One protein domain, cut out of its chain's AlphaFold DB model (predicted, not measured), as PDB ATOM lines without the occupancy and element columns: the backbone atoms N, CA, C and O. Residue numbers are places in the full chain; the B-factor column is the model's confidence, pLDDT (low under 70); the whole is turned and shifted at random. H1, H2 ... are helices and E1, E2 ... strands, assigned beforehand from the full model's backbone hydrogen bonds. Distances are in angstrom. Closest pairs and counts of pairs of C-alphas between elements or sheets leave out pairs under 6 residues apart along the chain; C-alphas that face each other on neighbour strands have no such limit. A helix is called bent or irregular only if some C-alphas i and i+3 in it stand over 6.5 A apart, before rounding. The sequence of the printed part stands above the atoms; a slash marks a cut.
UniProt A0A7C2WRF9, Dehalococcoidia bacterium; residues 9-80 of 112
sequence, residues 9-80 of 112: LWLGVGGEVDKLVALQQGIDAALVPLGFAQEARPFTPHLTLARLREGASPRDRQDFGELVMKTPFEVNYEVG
ATOM      1  N   LEU A   9     176.900 177.751 148.526       91.75
ATOM      2  CA  LEU A   9     176.028 176.810 147.835       91.75
ATOM      3  C   LEU A   9     175.530 177.474 146.557       91.75
ATOM      4  O   LEU A   9     175.054 178.612 146.584       91.75
ATOM      5  N   TRP A  10     175.639 176.764 145.444       92.56
ATOM      6  CA  TRP A  10     175.231 177.259 144.142       92.56
ATOM      7  C   TRP A  10     174.678 176.134 143.274       92.56
ATOM      8  O   TRP A  10     175.015 174.969 143.482       92.56
ATOM      9  N   LEU A  11     173.846 176.505 142.302       91.44
ATOM     10  CA  LEU A  11     173.354 175.617 141.250       91.44
ATOM     11  C   LEU A  11     174.124 175.866 139.968       91.44
ATOM     12  O   LEU A  11     174.294 177.020 139.572       91.44
ATOM     13  N   GLY A  12     174.613 174.795 139.350       91.56
ATOM     14  CA  GLY A  12     175.226 174.883 138.032       91.56
ATOM     15  C   GLY A  12     174.177 175.205 136.978       91.56
ATOM     16  O   GLY A  12     173.027 174.787 137.095       91.56
ATOM     17  N   VAL A  13     174.583 175.951 135.957       92.88
ATOM     18  CA  VAL A  13     173.749 176.199 134.779       92.88
ATOM     19  C   VAL A  13     174.081 175.147 133.719       92.88
ATOM     20  O   VAL A  13     175.254 174.913 133.439       92.88
ATOM     21  N   GLY A  14     173.051 174.509 133.160       91.25
ATOM     22  CA  GLY A  14     173.147 173.585 132.022       91.25
ATOM     23  C   GLY A  14     172.587 174.191 130.729       91.25
ATOM     24  O   GLY A  14     172.300 175.385 130.672       91.25
ATOM     25  N   GLY A  15     172.415 173.369 129.689       92.12
ATOM     26  CA  GLY A  15     171.871 173.802 128.394       92.12
ATOM     27  C   GLY A  15     172.930 174.437 127.488       92.12
ATOM     28  O   GLY A  15     174.008 173.878 127.309       92.12
ATOM     29  N   GLU A  16     172.637 175.610 126.918       92.06
ATOM     30  CA  GLU A  16     173.499 176.313 125.948       92.06
ATOM     31  C   GLU A  16     174.699 177.039 126.598       92.06
ATOM     32  O   GLU A  16     174.975 178.211 126.329       92.06
ATOM     33  N   VAL A  17     175.423 176.347 127.480       93.31
ATOM     34  CA  VAL A  17     176.497 176.917 128.312       93.31
ATOM     35  C   VAL A  17     177.642 177.491 127.476       93.31
ATOM     36  O   VAL A  17     178.173 178.544 127.826       93.31
ATOM     37  N   ASP A  18     177.973 176.879 126.339       94.25
ATOM     38  CA  ASP A  18     179.039 177.363 125.454       94.25
ATOM     39  C   ASP A  18     178.757 178.777 124.924       94.25
ATOM     40  O   ASP A  18     179.664 179.609 124.849       94.25
ATOM     41  N   LYS A  19     177.487 179.099 124.633       93.44
ATOM     42  CA  LYS A  19     177.086 180.456 124.223       93.44
ATOM     43  C   LYS A  19     177.291 181.459 125.356       93.44
ATOM     44  O   LYS A  19     177.717 182.585 125.110       93.44
ATOM     45  N   LEU A  20     177.005 181.054 126.594       93.38
ATOM     46  CA  LEU A  20     177.185 181.900 127.772       93.38
ATOM     47  C   LEU A  20     178.674 182.134 128.081       93.38
ATOM     48  O   LEU A  20     179.051 183.254 128.420       93.38
ATOM     49  N   VAL A  21     179.523 181.115 127.908       94.62
ATOM     50  CA  VAL A  21     180.986 181.245 128.017       94.62
ATOM     51  C   VAL A  21     181.520 182.205 126.953       94.62
ATOM     52  O   VAL A  21     182.257 183.130 127.288       94.62
ATOM     53  N   ALA A  22     181.106 182.049 125.693       94.00
ATOM     54  CA  ALA A  22     181.518 182.943 124.610       94.00
ATOM     55  C   ALA A  22     181.084 184.400 124.858       94.00
ATOM     56  O   ALA A  22     181.861 185.330 124.640       94.00
ATOM     57  N   LEU A  23     179.862 184.604 125.362       93.62
ATOM     58  CA  LEU A  23     179.356 185.921 125.744       93.62
ATOM     59  C   LEU A  23     180.201 186.554 126.857       93.62
ATOM     60  O   LEU A  23     180.588 187.715 126.739       93.62
ATOM     61  N   GLN A  24     180.519 185.798 127.912       95.38
ATOM     62  CA  GLN A  24     181.354 186.285 129.010       95.38
ATOM     63  C   GLN A  24     182.761 186.665 128.532       95.38
ATOM     64  O   GLN A  24     183.234 187.751 128.854       95.38
ATOM     65  N   GLN A  25     183.396 185.828 127.709       94.75
ATOM     66  CA  GLN A  25     184.717 186.115 127.143       94.75
ATOM     67  C   GLN A  25     184.712 187.371 126.264       94.75
ATOM     68  O   GLN A  25     185.641 188.177 126.330       94.75
ATOM     69  N   GLY A  26     183.660 187.558 125.459       95.00
ATOM     70  CA  GLY A  26     183.487 188.756 124.640       95.00
ATOM     71  C   GLY A  26     183.345 190.029 125.478       95.00
ATOM     72  O   GLY A  26     183.938 191.052 125.136       95.00
ATOM     73  N   ILE A  27     182.607 189.962 126.592       95.19
ATOM     74  CA  ILE A  27     182.477 191.076 127.541       95.19
ATOM     75  C   ILE A  27     183.830 191.388 128.182       95.19
ATOM     76  O   ILE A  27     184.261 192.537 128.130       95.19
ATOM     77  N   ASP A  28     184.526 190.387 128.726       95.31
ATOM     78  CA  ASP A  28     185.840 190.576 129.349       95.31
ATOM     79  C   ASP A  28     186.829 191.242 128.385       95.31
ATOM     80  O   ASP A  28     187.453 192.245 128.734       95.31
ATOM     81  N   ALA A  29     186.925 190.744 127.148       95.31
ATOM     82  CA  ALA A  29     187.808 191.307 126.127       95.31
ATOM     83  C   ALA A  29     187.455 192.765 125.780       95.31
ATOM     84  O   ALA A  29     188.350 193.592 125.604       95.31
ATOM     85  N   ALA A  30     186.162 193.099 125.715       96.25
ATOM     86  CA  ALA A  30     185.699 194.457 125.437       96.25
ATOM     87  C   ALA A  30     185.957 195.436 126.598       96.25
ATOM     88  O   ALA A  30     186.049 196.643 126.370       96.25
ATOM     89  N   LEU A  31     186.096 194.939 127.832       96.56
ATOM     90  CA  LEU A  31     186.377 195.756 129.014       96.56
ATOM     91  C   LEU A  31     187.876 196.041 129.215       96.56
ATOM     92  O   LEU A  31     188.215 197.058 129.824       96.56
ATOM     93  N   VAL A  32     188.775 195.217 128.666       96.88
ATOM     94  CA  VAL A  32     190.235 195.443 128.716       96.88
ATOM     95  C   VAL A  32     190.661 196.847 128.262       96.88
ATOM     96  O   VAL A  32     191.346 197.524 129.033       96.88
ATOM     97  N   PRO A  33     190.262 197.357 127.077       97.69
ATOM     98  CA  PRO A  33     190.654 198.701 126.645       97.69
ATOM     99  C   PRO A  33     190.074 199.825 127.521       97.69
ATOM    100  O   PRO A  33     190.550 200.953 127.448       97.69
ATOM    101  N   LEU A  34     189.075 199.529 128.362       97.19
ATOM    102  CA  LEU A  34     188.509 200.465 129.339       97.19
ATOM    103  C   LEU A  34     189.246 200.432 130.693       97.19
ATOM    104  O   LEU A  34     188.856 201.147 131.614       97.19
ATOM    105  N   GLY A  35     190.301 199.621 130.822       97.50
ATOM    106  CA  GLY A  35     191.141 199.531 132.018       97.50
ATOM    107  C   GLY A  35     190.757 198.422 133.002       97.50
ATOM    108  O   GLY A  35     191.310 198.378 134.100       97.50
ATOM    109  N   PHE A  36     189.840 197.519 132.640       96.38
ATOM    110  CA  PHE A  36     189.507 196.360 133.471       96.38
ATOM    111  C   PHE A  36     190.428 195.179 133.154       96.38
ATOM    112  O   PHE A  36     190.679 194.862 131.995       96.38
ATOM    113  N   ALA A  37     190.926 194.499 134.185       93.62
ATOM    114  CA  ALA A  37     191.698 193.278 133.993       93.62
ATOM    115  C   ALA A  37     190.786 192.118 133.564       93.62
ATOM    116  O   ALA A  37     189.669 191.986 134.063       93.62
ATOM    117  N   GLN A  38     191.291 191.258 132.681       90.81
ATOM    118  CA  GLN A  38     190.619 190.017 132.306       90.81
ATOM    119  C   GLN A  38     190.564 189.048 133.498       90.81
ATOM    120  O   GLN A  38     191.536 188.930 134.251       90.81
ATOM    121  N   GLU A  39     189.453 188.324 133.664       90.12
ATOM    122  CA  GLU A  39     189.368 187.260 134.663       90.12
ATOM    123  C   GLU A  39     190.173 186.039 134.191       90.12
ATOM    124  O   GLU A  39     189.914 185.460 133.138       90.12
ATOM    125  N   ALA A  40     191.177 185.643 134.976       89.19
ATOM    126  CA  ALA A  40     192.052 184.519 134.636       89.19
ATOM    127  C   ALA A  40     191.438 183.160 135.002       89.19
ATOM    128  O   ALA A  40     191.882 182.116 134.518       89.19
ATOM    129  N   ARG A  41     190.450 183.142 135.902       92.56
ATOM    130  CA  ARG A  41     189.790 181.904 136.320       92.56
ATOM    131  C   ARG A  41     188.770 181.466 135.267       92.56
ATOM    132  O   ARG A  41     188.052 182.308 134.736       92.56
ATOM    133  N   PRO A  42     188.625 180.150 135.023       90.88
ATOM    134  CA  PRO A  42     187.579 179.648 134.144       90.88
ATOM    135  C   PRO A  42     186.193 180.120 134.589       90.88
ATOM    136  O   PRO A  42     185.814 179.974 135.758       90.88
ATOM    137  N   PHE A  43     185.419 180.645 133.645       93.69
ATOM    138  CA  PHE A  43     184.041 181.023 133.901       93.69
ATOM    139  C   PHE A  43     183.193 179.775 134.165       93.69
ATOM    140  O   PHE A  43     183.039 178.906 133.313       93.69
ATOM    141  N   THR A  44     182.659 179.677 135.383       93.31
ATOM    142  CA  THR A  44     181.762 178.595 135.807       93.31
ATOM    143  C   THR A  44     180.386 179.206 136.064       93.31
ATOM    144  O   THR A  44     180.192 179.786 137.137       93.31
ATOM    145  N   PRO A  45     179.439 179.150 135.112       93.88
ATOM    146  CA  PRO A  45     178.137 179.779 135.280       93.88
ATOM    147  C   PRO A  45     177.329 179.069 136.364       93.88
ATOM    148  O   PRO A  45     177.155 177.849 136.351       93.88
ATOM    149  N   HIS A  46     176.847 179.850 137.325       94.06
ATOM    150  CA  HIS A  46     176.123 179.331 138.471       94.06
ATOM    151  C   HIS A  46     175.162 180.364 139.057       94.06
ATOM    152  O   HIS A  46     175.412 181.568 139.011       94.06
ATOM    153  N   LEU A  47     174.104 179.875 139.696       92.69
ATOM    154  CA  LEU A  47     173.244 180.668 140.565       92.69
ATOM    155  C   LEU A  47     173.679 180.458 142.014       92.69
ATOM    156  O   LEU A  47     173.567 179.356 142.546       92.69
ATOM    157  N   THR A  48     174.180 181.504 142.672       93.69
ATOM    158  CA  THR A  48     174.454 181.433 144.115       93.69
ATOM    159  C   THR A  48     173.132 181.369 144.881       93.69
ATOM    160  O   THR A  48     172.345 182.307 144.801       93.69
ATOM    161  N   LEU A  49     172.916 180.305 145.658       92.00
ATOM    162  CA  LEU A  49     171.732 180.150 146.510       92.00
ATOM    163  C   LEU A  49     171.976 180.652 147.930       92.00
ATOM    164  O   LEU A  49     171.113 181.277 148.538       92.00
ATOM    165  N   ALA A  50     173.160 180.367 148.468       91.00
ATOM    166  CA  ALA A  50     173.513 180.750 149.824       91.00
ATOM    167  C   ALA A  50     175.018 180.972 149.965       91.00
ATOM    168  O   ALA A  50     175.838 180.332 149.301       91.00
ATOM    169  N   ARG A  51     175.383 181.864 150.884       90.06
ATOM    170  CA  ARG A  51     176.761 182.070 151.336       90.06
ATOM    171  C   ARG A  51     176.795 181.902 152.844       90.06
ATOM    172  O   ARG A  51     175.959 182.468 153.545       90.06
ATOM    173  N   LEU A  52     177.757 181.130 153.336       90.44
ATOM    174  CA  LEU A  52     177.973 181.020 154.772       90.44
ATOM    175  C   LEU A  52     178.589 182.323 155.275       90.44
ATOM    176  O   LEU A  52     179.420 182.930 154.592       90.44
ATOM    177  N   ARG A  53     178.174 182.745 156.473       85.88
ATOM    178  CA  ARG A  53     178.691 183.959 157.107       85.88
ATOM    179  C   ARG A  53     180.196 183.851 157.327       85.88
ATOM    180  O   ARG A  53     180.734 182.782 157.632       85.88
ATOM    181  N   GLU A  54     180.862 184.987 157.201       80.12
ATOM    182  CA  GLU A  54     182.258 185.112 157.587       80.12
ATOM    183  C   GLU A  54     182.376 184.832 159.095       80.12
ATOM    184  O   GLU A  54     181.610 185.368 159.892       80.12
ATOM    185  N   GLY A  55     183.244 183.890 159.474       85.12
ATOM    186  CA  GLY A  55     183.347 183.391 160.853       85.12
ATOM    187  C   GLY A  55     182.535 182.130 161.186       85.12
ATOM    188  O   GLY A  55     182.656 181.646 162.307       85.12
ATOM    189  N   ALA A  56     181.775 181.546 160.246       89.44
ATOM    190  CA  ALA A  56     181.121 180.248 160.472       89.44
ATOM    191  C   ALA A  56     182.142 179.191 160.929       89.44
ATOM    192  O   ALA A  56     183.180 179.010 160.268       89.44
ATOM    193  N   SER A  57     181.838 178.516 162.043       92.12
ATOM    194  CA  SER A  57     182.748 177.563 162.673       92.12
ATOM    195  C   SER A  57     182.991 176.350 161.762       92.12
ATOM    196  O   SER A  57     182.196 176.079 160.855       92.12
ATOM    197  N   PRO A  58     184.077 175.583 161.966       90.56
ATOM    198  CA  PRO A  58     184.291 174.344 161.221       90.56
ATOM    199  C   PRO A  58     183.104 173.376 161.316       90.56
ATOM    200  O   PRO A  58     182.767 172.739 160.320       90.56
ATOM    201  N   ARG A  59     182.436 173.326 162.479       91.38
ATOM    202  CA  ARG A  59     181.250 172.497 162.708       91.38
ATOM    203  C   ARG A  59     180.060 172.969 161.879       91.38
ATOM    204  O   ARG A  59     179.487 172.160 161.166       91.38
ATOM    205  N   ASP A  60     179.773 174.273 161.868       91.25
ATOM    206  CA  ASP A  60     178.676 174.832 161.058       91.25
ATOM    207  C   ASP A  60     178.858 174.518 159.568       91.25
ATOM    208  O   ASP A  60     177.904 174.219 158.853       91.25
ATOM    209  N   ARG A  61     180.105 174.575 159.083       90.81
ATOM    210  CA  ARG A  61     180.435 174.262 157.685       90.81
ATOM    211  C   ARG A  61     180.251 172.782 157.373       90.81
ATOM    212  O   ARG A  61     179.782 172.464 156.282       90.81
ATOM    213  N   GLN A  62     180.639 171.905 158.295       90.12
ATOM    214  CA  GLN A  62     180.435 170.468 158.150       90.12
ATOM    215  C   GLN A  62     178.942 170.136 158.150       90.12
ATOM    216  O   GLN A  62     178.472 169.517 157.199       90.12
ATOM    217  N   ASP A  63     178.201 170.611 159.152       91.12
ATOM    218  CA  ASP A  63     176.763 170.374 159.298       91.12
ATOM    219  C   ASP A  63     176.005 170.885 158.058       91.12
ATOM    220  O   ASP A  63     175.145 170.191 157.512       91.12
ATOM    221  N   PHE A  64     176.387 172.057 157.533       91.19
ATOM    222  CA  PHE A  64     175.843 172.582 156.280       91.19
ATOM    223  C   PHE A  64     176.165 171.691 155.072       91.19
ATOM    224  O   PHE A  64     175.283 171.414 154.259       91.19
ATOM    225  N   GLY A  65     177.412 171.235 154.935       89.44
ATOM    226  CA  GLY A  65     177.809 170.332 153.852       89.44
ATOM    227  C   GLY A  65     177.043 169.010 153.889       89.44
ATOM    228  O   GLY A  65     176.551 168.552 152.859       89.44
ATOM    229  N   GLU A  66     176.880 168.425 155.075       90.75
ATOM    230  CA  GLU A  66     176.096 167.206 155.267       90.75
ATOM    231  C   GLU A  66     174.616 167.406 154.935       90.75
ATOM    232  O   GLU A  66     174.019 166.543 154.290       90.75
ATOM    233  N   LEU A  67     174.027 168.533 155.343       90.81
ATOM    234  CA  LEU A  67     172.639 168.866 155.025       90.81
ATOM    235  C   LEU A  67     172.418 168.949 153.512       90.81
ATOM    236  O   LEU A  67     171.460 168.371 152.999       90.81
ATOM    237  N   VAL A  68     173.321 169.628 152.801       89.62
ATOM    238  CA  VAL A  68     173.271 169.736 151.336       89.62
ATOM    239  C   VAL A  68     173.339 168.351 150.690       89.62
ATOM    240  O   VAL A  68     172.534 168.059 149.816       89.62
ATOM    241  N   MET A  69     174.237 167.473 151.146       87.06
ATOM    242  CA  MET A  69     174.382 166.120 150.584       87.06
ATOM    243  C   MET A  69     173.186 165.201 150.870       87.06
ATOM    244  O   MET A  69     172.921 164.287 150.094       87.06
ATOM    245  N   LYS A  70     172.489 165.409 151.992       91.44
ATOM    246  CA  LYS A  70     171.320 164.608 152.399       91.44
ATOM    247  C   LYS A  70     170.014 165.099 151.776       91.44
ATOM    248  O   LYS A  70     169.017 164.387 151.844       91.44
ATOM    249  N   THR A  71     170.001 166.304 151.213       89.88
ATOM    250  CA  THR A  71     168.798 166.901 150.634       89.88
ATOM    251  C   THR A  71     168.687 166.482 149.167       89.88
ATOM    252  O   THR A  71     169.489 166.948 148.356       89.88
ATOM    253  N   PRO A  72     167.727 165.612 148.793       86.88
ATOM    254  CA  PRO A  72     167.490 165.301 147.392       86.88
ATOM    255  C   PRO A  72     167.032 166.569 146.677       86.88
ATOM    256  O   PRO A  72     166.221 167.337 147.196       86.88
ATOM    257  N   PHE A  73     167.576 166.794 145.489       84.00
ATOM    258  CA  PHE A  73     167.296 167.998 144.734       84.00
ATOM    259  C   PHE A  73     167.283 167.682 143.244       84.00
ATOM    260  O   PHE A  73     168.276 167.215 142.690       84.00
ATOM    261  N   GLU A  74     166.150 167.959 142.610       84.50
ATOM    262  CA  GLU A  74     165.967 167.882 141.166       84.50
ATOM    263  C   GLU A  74     165.551 169.262 140.668       84.50
ATOM    264  O   GLU A  74     164.671 169.907 141.243       84.50
ATOM    265  N   VAL A  75     166.193 169.728 139.600       80.06
ATOM    266  CA  VAL A  75     165.823 170.975 138.928       80.06
ATOM    267  C   VAL A  75     165.407 170.633 137.523       80.06
ATOM    268  O   VAL A  75     166.224 170.179 136.728       80.06
ATOM    269  N   ASN A  76     164.147 170.910 137.219       80.19
ATOM    270  CA  ASN A  76     163.638 170.915 135.859       80.19
ATOM    271  C   ASN A  76     163.039 172.289 135.556       80.19
ATOM    272  O   ASN A  76     161.841 172.439 135.332       80.19
ATOM    273  N   TYR A  77     163.877 173.318 135.699       87.81
ATOM    274  CA  TYR A  77     163.485 174.700 135.480       87.81
ATOM    275  C   TYR A  77     164.348 175.309 134.387       87.81
ATOM    276  O   TYR A  77     165.570 175.391 134.518       87.81
ATOM    277  N   GLU A  78     163.692 175.748 133.323       91.12
ATOM    278  CA  GLU A  78     164.333 176.416 132.203       91.12
ATOM    279  C   GLU A  78     164.204 177.929 132.349       91.12
ATOM    280  O   GLU A  78     163.155 178.459 132.722       91.12
ATOM    281  N   VAL A  79     165.286 178.636 132.030       90.12
ATOM    282  CA  VAL A  79     165.317 180.098 132.034       90.12
ATOM    283  C   VAL A  79     165.633 180.579 130.629       90.12
ATOM    284  O   VAL A  79     166.748 180.412 130.140       90.12
ATOM    285  N   GLY A  80     164.658 181.228 129.995       91.62
ATOM    286  CA  GLY A  80     164.886 181.959 128.755       91.62
ATOM    287  C   GLY A  80     165.703 183.224 129.018       91.62
ATOM    288  O   GLY A  80     165.219 184.161 129.655       91.62
TER     289      GLY A  80
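AT A GLANCE: This is residues 9 to 80 of the 112 residues of a protein of Dehalococcoidia bacterium (UniProt A0A7C2WRF9). The model is a flat, open arrangement in which a short ribbon of two strands, E1 and E2, lies in the middle, with helix H1 off at one end and helix H2 off at the other, the two helices well separated. From the far end of H1 the long link of residues 35 to 45 folds back to the ribbon, and after H2 the tail of residues 71 to 80 runs back towards the end of the domain where H1 lies. The printed part has 72 residues, with two named helices and two named strands in the order E1, H1, E2, H2; the sheet has the order E1 - E2 and is antiparallel, and the class is mixed, helices and strands. The whole is only just loose, close to extended, with a radius of gyration of the C-alphas of 16.8 A, and it spans 45 by 33 by 16 A.

IN THESE COORDINATES: E1, residues 9 to 12, begins with C-alpha 9 at (176.028, 176.810, 147.835) and measures 10.0 A from first to last C-alpha. H1, residues 17 to 34, is 26.5 A long and ends with C-alpha 34 at (188.509, 200.465, 129.339). H1 is only just irregular: C-alphas 30 and 33 are 6.6 A apart. E2, residues 46 to 51, measures 13.2 A. H2, residues 58 to 70, is 18.5 A long and ends with C-alpha 70 at (171.320, 164.608, 152.399).

HOW THE PARTS SIT: E1 and E2 are antiparallel neighbours, with 171 degrees between their N-to-C directions. The C-alphas of Trp 10 and Thr 48 face each other at 4.2 A, and those of Gly 12 and His 46 at 4.6 A. Across the pair, N 9 and O 50 are within hydrogen-bond range at 2.9 A, and so are N 47 and O 11, also at 2.9 A. H1 and H2 are apart. E1 and H2 are only just apart, with their closest C-alphas 8.4 A from each other. In H2 every O i to N i+4 pair is within hydrogen-bond range; in H1, 12 of 14 are.

THE WHOLE: The two C-alphas farthest apart are those of Pro 33 in H1 and Lys 70 in H2, at 46.9 A. Residues 54 to 59, of which 58 and 59 belong to H2, stand free, and so do residues 69 to 74, of which 69 and 70 belong to H2. The link from E1 to H1 is tight, with 4 residues; the link from E2 to H2 is short, with 6; the link from H1 to E2 is long, with 11. The printed part has no cut. The mean pLDDT of the printed part is 91.5, and no printed residue is under 70.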